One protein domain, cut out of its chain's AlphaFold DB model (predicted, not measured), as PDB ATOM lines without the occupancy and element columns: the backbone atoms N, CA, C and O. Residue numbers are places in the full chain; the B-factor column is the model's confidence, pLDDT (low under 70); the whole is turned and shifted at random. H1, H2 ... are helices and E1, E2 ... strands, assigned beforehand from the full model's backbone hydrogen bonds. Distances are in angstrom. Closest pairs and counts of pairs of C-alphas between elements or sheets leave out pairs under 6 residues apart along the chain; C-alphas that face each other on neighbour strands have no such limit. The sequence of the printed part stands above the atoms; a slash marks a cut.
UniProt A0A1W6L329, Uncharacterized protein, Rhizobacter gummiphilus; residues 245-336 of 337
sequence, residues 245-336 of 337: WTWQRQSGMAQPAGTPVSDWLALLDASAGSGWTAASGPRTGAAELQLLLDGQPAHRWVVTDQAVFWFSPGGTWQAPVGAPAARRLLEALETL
ATOM      1  N   TRP A 245      34.122  32.866 -18.253       98.44
ATOM      2  CA  TRP A 245      33.625  31.550 -18.600       98.44
ATOM      3  C   TRP A 245      34.759  30.692 -19.141       98.44
ATOM      4  O   TRP A 245      35.426  31.024 -20.121       98.44
ATOM      5  N   THR A 246      34.941  29.538 -18.521       98.38
ATOM      6  CA  THR A 246      35.739  28.452 -19.076       98.38
ATOM      7  C   THR A 246      34.853  27.234 -19.279       98.38
ATOM      8  O   THR A 246      33.746  27.138 -18.748       98.38
ATOM      9  N   TRP A 247      35.303  26.307 -20.103       98.00
ATOM     10  CA  TRP A 247      34.628  25.050 -20.342       98.00
ATOM     11  C   TRP A 247      35.613  23.902 -20.205       98.00
ATOM     12  O   TRP A 247      36.815  24.063 -20.395       98.00
ATOM     13  N   GLN A 248      35.102  22.738 -19.849       97.50
ATOM     14  CA  GLN A 248      35.880  21.529 -19.667       97.50
ATOM     15  C   GLN A 248      35.106  20.376 -20.293       97.50
ATOM     16  O   GLN A 248      33.897  20.235 -20.095       97.50
ATOM     17  N   ARG A 249      35.803  19.545 -21.065       96.19
ATOM     18  CA  ARG A 249      35.267  18.266 -21.528       96.19
ATOM     19  C   ARG A 249      35.661  17.191 -20.535       96.19
ATOM     20  O   ARG A 249      36.856  16.968 -20.338       96.19
ATOM     21  N   GLN A 250      34.675  16.515 -19.948       89.62
ATOM     22  CA  GLN A 250      34.917  15.487 -18.925       89.62
ATOM     23  C   GLN A 250      35.923  15.999 -17.863       89.62
ATOM     24  O   GLN A 250      35.845  17.148 -17.442       89.62
ATOM     25  N   SER A 251      36.900  15.184 -17.467       87.00
ATOM     26  CA  SER A 251      37.988  15.516 -16.536       87.00
ATOM     27  C   SER A 251      39.200  16.213 -17.196       87.00
ATOM     28  O   SER A 251      40.304  16.167 -16.656       87.00
ATOM     29  N   GLY A 252      39.028  16.837 -18.369       93.56
ATOM     30  CA  GLY A 252      40.102  17.488 -19.139       93.56
ATOM     31  C   GLY A 252      40.615  18.808 -18.544       93.56
ATOM     32  O   GLY A 252      40.210  19.214 -17.462       93.56
ATOM     33  N   MET A 253      41.508  19.516 -19.238       96.69
ATOM     34  CA  MET A 253      41.887  20.879 -18.826       96.69
ATOM     35  C   MET A 253      40.784  21.881 -19.188       96.69
ATOM     36  O   MET A 253      40.151  21.749 -20.234       96.69
ATOM     37  N   ALA A 254      40.568  22.883 -18.334       97.38
ATOM     38  CA  ALA A 254      39.627  23.961 -18.620       97.38
ATOM     39  C   ALA A 254      40.176  24.888 -19.722       97.38
ATOM     40  O   ALA A 254      41.332  25.307 -19.666       97.38
ATOM     41  N   GLN A 255      39.332  25.225 -20.692       97.75
ATOM     42  CA  GLN A 255      39.620  26.090 -21.835       97.75
ATOM     43  C   GLN A 255      38.721  27.339 -21.802       97.75
ATOM     44  O   GLN A 255      37.618  27.275 -21.261       97.75
ATOM     45  N   PRO A 256      39.128  28.483 -22.374       97.69
ATOM     46  CA  PRO A 256      38.266  29.663 -22.478       97.69
ATOM     47  C   PRO A 256      36.982  29.376 -23.268       97.69
ATOM     48  O   PRO A 256      37.021  28.757 -24.335       97.69
ATOM     49  N   ALA A 257      35.831  29.828 -22.765       96.44
ATOM     50  CA  ALA A 257      34.551  29.648 -23.442       96.44
ATOM     51  C   ALA A 257      34.374  30.693 -24.555       96.44
ATOM     52  O   ALA A 257      33.881  31.796 -24.335       96.44
ATOM     53  N   GLY A 258      34.826  30.344 -25.762       94.81
ATOM     54  CA  GLY A 258      34.742  31.198 -26.950       94.81
ATOM     55  C   GLY A 258      33.537  30.915 -27.856       94.81
ATOM     56  O   GLY A 258      32.588  30.217 -27.491       94.81
ATOM     57  N   THR A 259      33.617  31.418 -29.090       96.12
ATOM     58  CA  THR A 259      32.617  31.208 -30.155       96.12
ATOM     59  C   THR A 259      32.244  29.735 -30.374       96.12
ATOM     60  O   THR A 259      31.046  29.461 -30.411       96.12
ATOM     61  N   PRO A 260      33.190  28.766 -30.404       96.69
ATOM     62  CA  PRO A 260      32.845  27.358 -30.634       96.69
ATOM     63  C   PRO A 260      31.864  26.784 -29.601       96.69
ATOM     64  O   PRO A 260      30.958  26.030 -29.944       96.69
ATOM     65  N   VAL A 261      31.995  27.185 -28.333       97.62
ATOM     66  CA  VAL A 261      31.076  26.769 -27.262       97.62
ATOM     67  C   VAL A 261      29.699  27.404 -27.448       97.62
ATOM     68  O   VAL A 261      28.683  26.735 -27.274       97.62
ATOM     69  N   SER A 262      29.645  28.684 -27.826       96.94
ATOM     70  CA  SER A 262      28.380  29.376 -28.109       96.94
ATOM     71  C   SER A 262      27.629  28.745 -29.289       96.94
ATOM     72  O   SER A 262      26.410  28.566 -29.214       96.94
ATOM     73  N   ASP A 263      28.354  28.348 -30.339       97.31
ATOM     74  CA  ASP A 263      27.804  27.658 -31.508       97.31
ATOM     75  C   ASP A 263      27.296  26.260 -31.144       97.31
ATOM     76  O   ASP A 263      26.191  25.872 -31.534       97.31
ATOM     77  N   TRP A 264      28.045  25.526 -30.315       97.94
ATOM     78  CA  TRP A 264      27.602  24.237 -29.787       97.94
ATOM     79  C   TRP A 264      26.314  24.369 -28.956       97.94
ATOM     80  O   TRP A 264      25.379  23.588 -29.135       97.94
ATOM     81  N   LEU A 265      26.206  25.394 -28.099       97.50
ATOM     82  CA  LEU A 265      24.983  25.668 -27.333       97.50
ATOM     83  C   LEU A 265      23.800  26.039 -28.243       97.50
ATOM     84  O   LEU A 265      22.665  25.681 -27.939       97.50
ATOM     85  N   ALA A 266      24.039  26.732 -29.358       96.56
ATOM     86  CA  ALA A 266      22.998  27.020 -30.344       96.56
ATOM     87  C   ALA A 266      22.516  25.743 -31.056       96.56
ATOM     88  O   ALA A 266      21.310  25.548 -31.222       96.56
ATOM     89  N   LEU A 267      23.441  24.848 -31.427       97.69
ATOM     90  CA  LEU A 267      23.116  23.536 -31.993       97.69
ATOM     91  C   LEU A 267      22.318  22.678 -31.001       97.69
ATOM     92  O   LEU A 267      21.371  21.994 -31.400       97.69
ATOM     93  N   LEU A 268      22.675  22.730 -29.715       97.50
ATOM     94  CA  LEU A 268      21.936  22.060 -28.648       97.50
ATOM     95  C   LEU A 268      20.506  22.591 -28.534       97.50
ATOM     96  O   LEU A 268      19.577  21.787 -28.499       97.50
ATOM     97  N   ASP A 269      20.321  23.912 -28.521       96.25
ATOM     98  CA  ASP A 269      18.996  24.544 -28.441       96.25
ATOM     99  C   ASP A 269      18.099  24.119 -29.611       96.25
ATOM    100  O   ASP A 269      16.969  23.670 -29.419       96.25
ATOM    101  N   ALA A 270      18.647  24.151 -30.830       96.00
ATOM    102  CA  ALA A 270      17.947  23.717 -32.033       96.00
ATOM    103  C   ALA A 270      17.599  22.216 -32.015       96.00
ATOM    104  O   ALA A 270      16.555  21.820 -32.529       96.00
ATOM    105  N   SER A 271      18.459  21.380 -31.421       96.62
ATOM    106  CA  SER A 271      18.268  19.923 -31.356       96.62
ATOM    107  C   SER A 271      17.277  19.498 -30.269       96.62
ATOM    108  O   SER A 271      16.528  18.545 -30.465       96.62
ATOM    109  N   ALA A 272      17.286  20.186 -29.125       95.31
ATOM    110  CA  ALA A 272      16.402  19.926 -27.990       95.31
ATOM    111  C   ALA A 272      15.001  20.537 -28.177       95.31
ATOM    112  O   ALA A 272      14.019  20.049 -27.607       95.31
ATOM    113  N   GLY A 273      14.900  21.617 -28.962       91.81
ATOM    114  CA  GLY A 273      13.670  22.376 -29.148       91.81
ATOM    115  C   GLY A 273      13.097  22.872 -27.815       91.81
ATOM    116  O   GLY A 273      13.818  23.192 -26.873       91.81
ATOM    117  N   SER A 274      11.769  22.890 -27.696       88.12
ATOM    118  CA  SER A 274      11.073  23.240 -26.449       88.12
ATOM    119  C   SER A 274      10.884  22.050 -25.491       88.12
ATOM    120  O   SER A 274      10.076  22.137 -24.568       88.12
ATOM    121  N   GLY A 275      11.573  20.925 -25.715       90.38
ATOM    122  CA  GLY A 275      11.313  19.629 -25.070       90.38
ATOM    123  C   GLY A 275      11.917  19.428 -23.677       90.38
ATOM    124  O   GLY A 275      12.009  18.289 -23.220       90.38
ATOM    125  N   TRP A 276      12.358  20.492 -23.001       95.25
ATOM    126  CA  TRP A 276      12.998  20.380 -21.690       95.25
ATOM    127  C   TRP A 276      11.990  20.015 -20.594       95.25
ATOM    128  O   TRP A 276      11.034  20.741 -20.328       95.25
ATOM    129  N   THR A 277      12.239  18.898 -19.918       95.38
ATOM    130  CA  THR A 277      11.442  18.394 -18.790       95.38
ATOM    131  C   THR A 277      12.334  18.184 -17.574       95.38
ATOM    132  O   THR A 277      13.518  17.885 -17.715       95.38
ATOM    133  N   ALA A 278      11.797  18.367 -16.367       94.62
ATOM    134  CA  ALA A 278      12.555  18.103 -15.148       94.62
ATOM    135  C   ALA A 278      12.927  16.611 -15.072       94.62
ATOM    136  O   ALA A 278      12.093  15.740 -15.320       94.62
ATOM    137  N   ALA A 279      14.176  16.319 -14.721       95.12
ATOM    138  CA  ALA A 279      14.700  14.965 -14.608       95.12
ATOM    139  C   ALA A 279      15.314  14.729 -13.224       95.12
ATOM    140  O   ALA A 279      15.724  15.657 -12.529       95.12
ATOM    141  N   SER A 280      15.387  13.466 -12.806       92.38
ATOM    142  CA  SER A 280      15.920  13.082 -11.495       92.38
ATOM    143  C   SER A 280      16.917  11.932 -11.611       92.38
ATOM    144  O   SER A 280      16.710  10.990 -12.379       92.38
ATOM    145  N   GLY A 281      17.976  11.996 -10.804       83.25
ATOM    146  CA  GLY A 281      18.988  10.949 -10.665       83.25
ATOM    147  C   GLY A 281      20.320  11.250 -11.365       83.25
ATOM    148  O   GLY A 281      20.391  12.129 -12.228       83.25
ATOM    149  N   PRO A 282      21.393  10.531 -10.985       80.31
ATOM    150  CA  PRO A 282      22.673  10.616 -11.670       80.31
ATOM    151  C   PRO A 282      22.531  10.104 -13.108       80.31
ATOM    152  O   PRO A 282      21.724   9.211 -13.394       80.31
ATOM    153  N   ARG A 283      23.310  10.688 -14.019       88.25
ATOM    154  CA  ARG A 283      23.368  10.270 -15.420       88.25
ATOM    155  C   ARG A 283      24.816  10.197 -15.861       88.25
ATOM    156  O   ARG A 283      25.577  11.135 -15.637       88.25
ATOM    157  N   THR A 284      25.152   9.080 -16.480       89.56
ATOM    158  CA  THR A 284      26.365   8.882 -17.263       89.56
ATOM    159  C   THR A 284      25.978   8.929 -18.737       89.56
ATOM    160  O   THR A 284      24.867   8.545 -19.106       89.56
ATOM    161  N   GLY A 285      26.861   9.453 -19.580       90.56
ATOM    162  CA  GLY A 285      26.610   9.586 -21.012       90.56
ATOM    163  C   GLY A 285      27.881   9.407 -21.823       90.56
ATOM    164  O   GLY A 285      28.961   9.227 -21.263       90.56
ATOM    165  N   ALA A 286      27.732   9.449 -23.144       91.88
ATOM    166  CA  ALA A 286      28.839   9.267 -24.076       91.88
ATOM    167  C   ALA A 286      29.826  10.440 -24.011       91.88
ATOM    168  O   ALA A 286      31.036  10.246 -24.114       91.88
ATOM    169  N   ALA A 287      29.316  11.654 -23.796       95.69
ATOM    170  CA  ALA A 287      30.152  12.820 -23.596       95.69
ATOM    171  C   ALA A 287      29.556  13.808 -22.592       95.69
ATOM    172  O   ALA A 287      28.340  13.874 -22.388       95.69
ATOM    173  N   GLU A 288      30.451  14.577 -21.978       96.88
ATOM    174  CA  GLU A 288      30.143  15.575 -20.962       96.88
ATOM    175  C   GLU A 288      30.825  16.897 -21.315       96.88
ATOM    176  O   GLU A 288      32.027  16.921 -21.598       96.88
ATOM    177  N   LEU A 289      30.050  17.980 -21.271       97.56
ATOM    178  CA  LEU A 289      30.526  19.359 -21.326       97.56
ATOM    179  C   LEU A 289      30.199  20.038 -20.002       97.56
ATOM    180  O   LEU A 289      29.037  20.082 -19.599       97.56
ATOM    181  N   GLN A 290      31.192  20.626 -19.354       97.81
ATOM    182  CA  GLN A 290      31.012  21.431 -18.158       97.81
ATOM    183  C   GLN A 290      31.385  22.880 -18.466       97.81
ATOM    184  O   GLN A 290      32.460  23.139 -18.990       97.81
ATOM    185  N   LEU A 291      30.499  23.823 -18.148       97.81
ATOM    186  CA  LEU A 291      30.812  25.250 -18.129       97.81
ATOM    187  C   LEU A 291      31.094  25.684 -16.701       97.81
ATOM    188  O   LEU A 291      30.310  25.419 -15.783       97.81
ATOM    189  N   LEU A 292      32.202  26.391 -16.545       98.12
ATOM    190  CA  LEU A 292      32.669  26.935 -15.294       98.12
ATOM    191  C   LEU A 292      32.614  28.462 -15.362       98.12
ATOM    192  O   LEU A 292      33.046  29.065 -16.340       98.12
ATOM    193  N   LEU A 293      32.097  29.077 -14.306       97.56
ATOM    194  CA  LEU A 293      32.132  30.518 -14.095       97.56
ATOM    195  C   LEU A 293      33.150  30.797 -12.991       97.56
ATOM    196  O   LEU A 293      33.009  30.282 -11.882       97.56
ATOM    197  N   ASP A 294      34.201  31.550 -13.308       97.56
ATOM    198  CA  ASP A 294      35.340  31.799 -12.411       97.56
ATOM    199  C   ASP A 294      35.958  30.502 -11.843       97.56
ATOM    200  O   ASP A 294      36.320  30.408 -10.669       97.56
ATOM    201  N   GLY A 295      36.025  29.456 -12.674       96.12
ATOM    202  CA  GLY A 295      36.545  28.140 -12.288       96.12
ATOM    203  C   GLY A 295      35.606  27.294 -11.419       96.12
ATOM    204  O   GLY A 295      35.994  26.205 -11.008       96.12
ATOM    205  N   GLN A 296      34.378  27.748 -11.144       96.31
ATOM    206  CA  GLN A 296      33.358  26.965 -10.442       96.31
ATOM    207  C   GLN A 296      32.338  26.385 -11.424       96.31
ATOM    208  O   GLN A 296      31.857  27.116 -12.289       96.31
ATOM    209  N   PRO A 297      31.951  25.104 -11.302       96.38
ATOM    210  CA  PRO A 297      31.010  24.483 -12.225       96.38
ATOM    211  C   PRO A 297      29.622  25.127 -12.113       96.38
ATOM    212  O   PRO A 297      28.935  24.986 -11.102       96.38
ATOM    213  N   ALA A 298      29.208  25.829 -13.167       96.62
ATOM    214  CA  ALA A 298      27.928  26.526 -13.236       96.62
ATOM    215  C   ALA A 298      26.880  25.698 -13.983       96.62
ATOM    216  O   ALA A 298      25.734  25.601 -13.548       96.62
ATOM    217  N   HIS A 299      27.272  25.060 -15.085       97.00
ATOM    218  CA  HIS A 299      26.389  24.214 -15.878       97.00
ATOM    219  C   HIS A 299      27.121  22.964 -16.348       97.00
ATOM    220  O   HIS A 299      28.318  22.998 -16.619       97.00
ATOM    221  N   ARG A 300      26.399  21.857 -16.479       97.12
ATOM    222  CA  ARG A 300      26.927  20.625 -17.062       97.12
ATOM    223  C   ARG A 300      25.905  20.010 -18.003       97.12
ATOM    224  O   ARG A 300      24.743  19.877 -17.635       97.12
ATOM    225  N   TRP A 301      26.346  19.575 -19.173       97.62
ATOM    226  CA  TRP A 301      25.554  18.815 -20.127       97.62
ATOM    227  C   TRP A 301      26.137  17.426 -20.302       97.62
ATOM    228  O   TRP A 301      27.344  17.270 -20.463       97.62
ATOM    229  N   VAL A 302      25.266  16.422 -20.285       97.62
ATOM    230  CA  VAL A 302      25.602  15.029 -20.570       97.62
ATOM    231  C   VAL A 302      24.772  14.593 -21.767       97.62
ATOM    232  O   VAL A 302      23.541  14.620 -21.711       97.62
ATOM    233  N   VAL A 303      25.445  14.217 -22.851       97.25
ATOM    234  CA  VAL A 303      24.810  13.792 -24.103       97.25
ATOM    235  C   VAL A 303      24.792  12.265 -24.155       97.25
ATOM    236  O   VAL A 303      25.832  11.614 -24.006       97.25
ATOM    237  N   THR A 304      23.607  11.690 -24.353       96.56
ATOM    238  CA  THR A 304      23.409  10.264 -24.645       96.56
ATOM    239  C   THR A 304      22.935  10.082 -26.087       96.56
ATOM    240  O   THR A 304      22.788  11.041 -26.838       96.56
ATOM    241  N   ASP A 305      22.711   8.837 -26.490       95.44
ATOM    242  CA  ASP A 305      22.157   8.458 -27.790       95.44
ATOM    243  C   ASP A 305      20.698   8.909 -28.006       95.44
ATOM    244  O   ASP A 305      20.278   9.081 -29.150       95.44
ATOM    245  N   GLN A 306      19.937   9.110 -26.924       95.62
ATOM    246  CA  GLN A 306      18.495   9.406 -26.965       95.62
ATOM    247  C   GLN A 306      18.089  10.711 -26.269       95.62
ATOM    248  O   GLN A 306      16.959  11.178 -26.429       95.62
ATOM    249  N   ALA A 307      18.960  11.292 -25.447       97.12
ATOM    250  CA  ALA A 307      18.621  12.461 -24.649       97.12
ATOM    251  C   ALA A 307      19.848  13.323 -24.350       97.12
ATOM    252  O   ALA A 307      20.987  12.855 -24.325       97.12
ATOM    253  N   VAL A 308      19.597  14.597 -24.061       97.44
ATOM    254  CA  VAL A 308      20.575  15.471 -23.417       97.44
ATOM    255  C   VAL A 308      20.077  15.805 -22.026       97.44
ATOM    256  O   VAL A 308      18.939  16.238 -21.848       97.44
ATOM    257  N   PHE A 309      20.947  15.620 -21.042       97.19
ATOM    258  CA  PHE A 309      20.709  16.024 -19.667       97.19
ATOM    259  C   PHE A 309      21.460  17.314 -19.384       97.19
ATOM    260  O   PHE A 309      22.656  17.408 -19.652       97.19
ATOM    261  N   TRP A 310      20.773  18.290 -18.809       97.12
ATOM    262  CA  TRP A 310      21.345  19.553 -18.380       97.12
ATOM    263  C   TRP A 310      21.238  19.691 -16.865       97.12
ATOM    264  O   TRP A 310      20.153  19.743 -16.295       97.12
ATOM    265  N   PHE A 311      22.387  19.759 -16.211       95.94
ATOM    266  CA  PHE A 311      22.531  20.037 -14.793       95.94
ATOM    267  C   PHE A 311      22.810  21.529 -14.627       95.94
ATOM    268  O   PHE A 311      23.816  22.051 -15.112       95.94
ATOM    269  N   SER A 312      21.903  22.209 -13.942       95.62
ATOM    270  CA  SER A 312      21.981  23.635 -13.630       95.62
ATOM    271  C   SER A 312      21.861  23.841 -12.115       95.62
ATOM    272  O   SER A 312      21.394  22.935 -11.418       95.62
ATOM    273  N   PRO A 313      22.183  25.031 -11.578       92.06
ATOM    274  CA  PRO A 313      21.999  25.313 -10.154       92.06
ATOM    275  C   PRO A 313      20.527  25.227  -9.716       92.06
ATOM    276  O   PRO A 313      20.242  24.986  -8.545       92.06
ATOM    277  N   GLY A 314      19.591  25.408 -10.657       91.00
ATOM    278  CA  GLY A 314      18.148  25.317 -10.422       91.00
ATOM    279  C   GLY A 314      17.572  23.900 -10.501       91.00
ATOM    280  O   GLY A 314      16.399  23.717 -10.193       91.00
ATOM    281  N   GLY A 315      18.364  22.902 -10.908       93.19
ATOM    282  CA  GLY A 315      17.919  21.516 -11.042       93.19
ATOM    283  C   GLY A 315      18.443  20.822 -12.296       93.19
ATOM    284  O   GLY A 315      19.230  21.381 -13.069       93.19
ATOM    285  N   THR A 316      17.983  19.587 -12.483       95.31
ATOM    286  CA  THR A 316      18.335  18.740 -13.623       95.31
ATOM    287  C   THR A 316      17.183  18.696 -14.615       95.31
ATOM    288  O   THR A 316      16.033  18.460 -14.245       95.31
ATOM    289  N   TRP A 317      17.512  18.873 -15.885       95.81
ATOM    290  CA  TRP A 317      16.580  18.887 -17.000       95.81
ATOM    291  C   TRP A 317      16.992  17.840 -18.024       95.81
ATOM    292  O   TRP A 317      18.172  17.520 -18.150       95.81
ATOM    293  N   GLN A 318      16.031  17.306 -18.763       96.69
ATOM    294  CA  GLN A 318      16.273  16.430 -19.900       96.69
ATOM    295  C   GLN A 318      15.500  16.927 -21.114       96.69
ATOM    296  O   GLN A 318      14.354  17.358 -20.981       96.69
ATOM    297  N   ALA A 319      16.104  16.814 -22.289       96.94
ATOM    298  CA  ALA A 319      15.419  16.964 -23.561       96.94
ATOM    299  C   ALA A 319      15.650  15.700 -24.400       96.94
ATOM    300  O   ALA A 319      16.807  15.290 -24.557       96.94
ATOM    301  N   PRO A 320      14.587  15.058 -24.921       97.06
ATOM    302  CA  PRO A 320      14.752  13.959 -25.860       97.06
ATOM    303  C   PRO A 320      15.384  14.492 -27.146       97.06
ATOM    304  O   PRO A 320      14.951  15.511 -27.681       97.06
ATOM    305  N   VAL A 321      16.398  13.796 -27.652       96.88
ATOM    306  CA  VAL A 321      17.041  14.112 -28.931       96.88
ATOM    307  C   VAL A 321      17.075  12.859 -29.794       96.88
ATOM    308  O   VAL A 321      17.362  11.763 -29.320       96.88
ATOM    309  N   GLY A 322      16.765  12.994 -31.083       96.38
ATOM    310  CA  GLY A 322      16.890  11.869 -32.008       96.38
ATOM    311  C   GLY A 322      18.356  11.461 -32.188       96.38
ATOM    312  O   GLY A 322      19.238  12.320 -32.179       96.38
ATOM    313  N   ALA A 323      18.618  10.176 -32.446       96.12
ATOM    314  CA  ALA A 323      19.974   9.654 -32.649       96.12
ATOM    315  C   ALA A 323      20.827  10.449 -33.672       96.12
ATOM    316  O   ALA A 323      22.008  10.683 -33.400       96.12
ATOM    317  N   PRO A 324      20.285  10.946 -34.809       97.62
ATOM    318  CA  PRO A 324      21.056  11.796 -35.721       97.62
ATOM    319  C   PRO A 324      21.487  13.130 -35.099       97.62
ATOM    320  O   PRO A 324      22.595  13.597 -35.352       97.62
ATOM    321  N   ALA A 325      20.628  13.743 -34.279       97.56
ATOM    322  CA  ALA A 325      20.926  14.999 -33.596       97.56
ATOM    323  C   ALA A 325      21.942  14.783 -32.465       97.56
ATOM    324  O   ALA A 325      22.914  15.528 -32.373       97.56
ATOM    325  N   ALA A 326      21.780  13.713 -31.680       97.31
ATOM    326  CA  ALA A 326      22.756  13.304 -30.674       97.31
ATOM    327  C   ALA A 326      24.152  13.109 -31.284       97.31
ATOM    328  O   ALA A 326      25.134  13.636 -30.768       97.31
ATOM    329  N   ARG A 327      24.245  12.428 -32.436       97.81
ATOM    330  CA  ARG A 327      25.518  12.220 -33.140       97.81
ATOM    331  C   ARG A 327      26.176  13.534 -33.564       97.81
ATOM    332  O   ARG A 327      27.365  13.702 -33.330       97.81
ATOM    333  N   ARG A 328      25.402  14.473 -34.123       98.00
ATOM    334  CA  ARG A 328      25.906  15.811 -34.486       98.00
ATOM    335  C   ARG A 328      26.397  16.594 -33.271       98.00
ATOM    336  O   ARG A 328      27.412  17.268 -33.363       98.00
ATOM    337  N   LEU A 329      25.700  16.499 -32.137       97.81
ATOM    338  CA  LEU A 329      26.123  17.146 -30.891       97.81
ATOM    339  C   LEU A 329      27.436  16.569 -30.358       97.81
ATOM    340  O   LEU A 329      28.277  17.332 -29.887       97.81
ATOM    341  N   LEU A 330      27.609  15.245 -30.431       97.25
ATOM    342  CA  LEU A 330      28.839  14.562 -30.026       97.25
ATOM    343  C   LEU A 330      30.013  14.924 -30.940       97.25
ATOM    344  O   LEU A 330      31.074  15.273 -30.438       97.25
ATOM    345  N   GLU A 331      29.806  14.911 -32.256       97.62
ATOM    346  CA  GLU A 331      30.817  15.308 -33.241       97.62
ATOM    347  C   GLU A 331      31.226  16.777 -33.058       97.62
ATOM    348  O   GLU A 331      32.409  17.087 -32.961       97.62
ATOM    349  N   ALA A 332      30.257  17.683 -32.894       97.62
ATOM    350  CA  ALA A 332      30.543  19.089 -32.622       97.62
ATOM    351  C   ALA A 332      31.331  19.273 -31.312       97.62
ATOM    352  O   ALA A 332      32.260  20.077 -31.260       97.62
ATOM    353  N   LEU A 333      31.003  18.499 -30.271       96.50
ATOM    354  CA  LEU A 333      31.738  18.508 -29.005       96.50
ATOM    355  C   LEU A 333      33.174  17.974 -29.159       96.50
ATOM    356  O   LEU A 333      34.083  18.441 -28.478       96.50
ATOM    357  N   GLU A 334      33.383  16.994 -30.040       95.88
ATOM    358  CA  GLU A 334      34.703  16.446 -30.365       95.88
ATOM    359  C   GLU A 334      35.596  17.426 -31.117       95.88
ATOM    360  O   GLU A 334      36.810  17.381 -30.944       95.88
ATOM    361  N   THR A 335      34.999  18.321 -31.904       96.75
ATOM    362  CA  THR A 335      35.718  19.357 -32.655       96.75
ATOM    363  C   THR A 335      36.016  20.626 -31.856       96.75
ATOM    364  O   THR A 335      36.651  21.537 -32.391       96.75
ATOM    365  N   LEU A 336      35.562  20.720 -30.600       95.94
ATOM    366  CA  LEU A 336      35.929  21.842 -29.740       95.94
ATOM    367  C   LEU A 336      37.446  21.810 -29.446       95.94
ATOM    368  O   LEU A 336      37.985  20.723 -29.221       95.94
TER     369      LEU A 336
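Overview. This is residues 245 to 336 of the 337 residues of an uncharacterized protein of Rhizobacter gummiphilus (UniProt A0A1W6L329). A twisted sheet of five strands, E1 to E5, has two helices, H1 and H2, side by side over one face; residues 279 to 284, in the long link from H1 to E2, pass by the sheet's other face, which bears no named helix. The printed part has 92 residues with five named strands and two named helices, in the order E1 H1 E2 E3 E4 E5 H2. The sheet's order is E1 E2 E3 E4 E5, antiparallel throughout, and the class is mixed, helices and strands. The whole is compact, with a radius of gyration of the C-alphas of 12.2 A, and rounded, with spans of 30 by 27 by 21 A.

Arrangement. E1, residues 245 to 249, is an edge strand and the antiparallel neighbour of E2, residues 287 to 293; N 248 and O 290 are 2.8 A apart, within hydrogen-bond range. H1, residues 259 to 272, is on the sheet at a height of 9.9 A and runs slantwise to the strands, only just, at 58 degrees to E2 on the local plane. E2 to E5 form a meander, each strand the antiparallel neighbour of the one before. In the hairpin of E2 and E3, residues 296 to 303, N 291 and O 299 are 2.8 A apart; E3 bends by 52 degrees at residue 299. In the hairpin of E3 and E4, residues 307 to 312, N 300 and O 311 are 2.9 A apart. In the hairpin of E4 and E5, residues 315 to 320, N 310 and O 317 are 2.8 A apart; E5 is the other edge strand. H2, residues 323 to 334, is on the same face as H1, at a height of 8.6 A over the sheet. H1 and H2 touch at a shallow tilt of 11 degrees, opposite ways; their closest C-alphas, those of Ser 271 and Ala 325, are 6.0 A apart. The two form two layers with the sheet, helices on one face of it. In H1 and H2 every O i to N i+4 pair is within hydrogen-bond range. E1 and E5 are apart.

Along the chain. E1 begins at C-alpha 245, (33.625, 31.550, -18.600), and is 13.7 A long from first to last C-alpha. H1 measures 19.9 A, E2 20.2 A, E3 20.8 A, E4 16.0 A, E5 16.9 A and H2 16.4 A. H1 begins at C-alpha 259, (32.617, 31.208, -30.155), and H2 ends at C-alpha 334, (34.703, 16.446, -30.365).

Size, cuts and confidence. The C-alphas farthest apart, those of Asp 294 and Pro 324, are 33.9 A apart. The printed part has no cut. The link from H1 to E2, 14 residues, is long; within it, residues 277 to 278 pair antiparallel with residues 317 to 318 of E5. The mean pLDDT of the printed part is 95.6, and no printed residue is under 70.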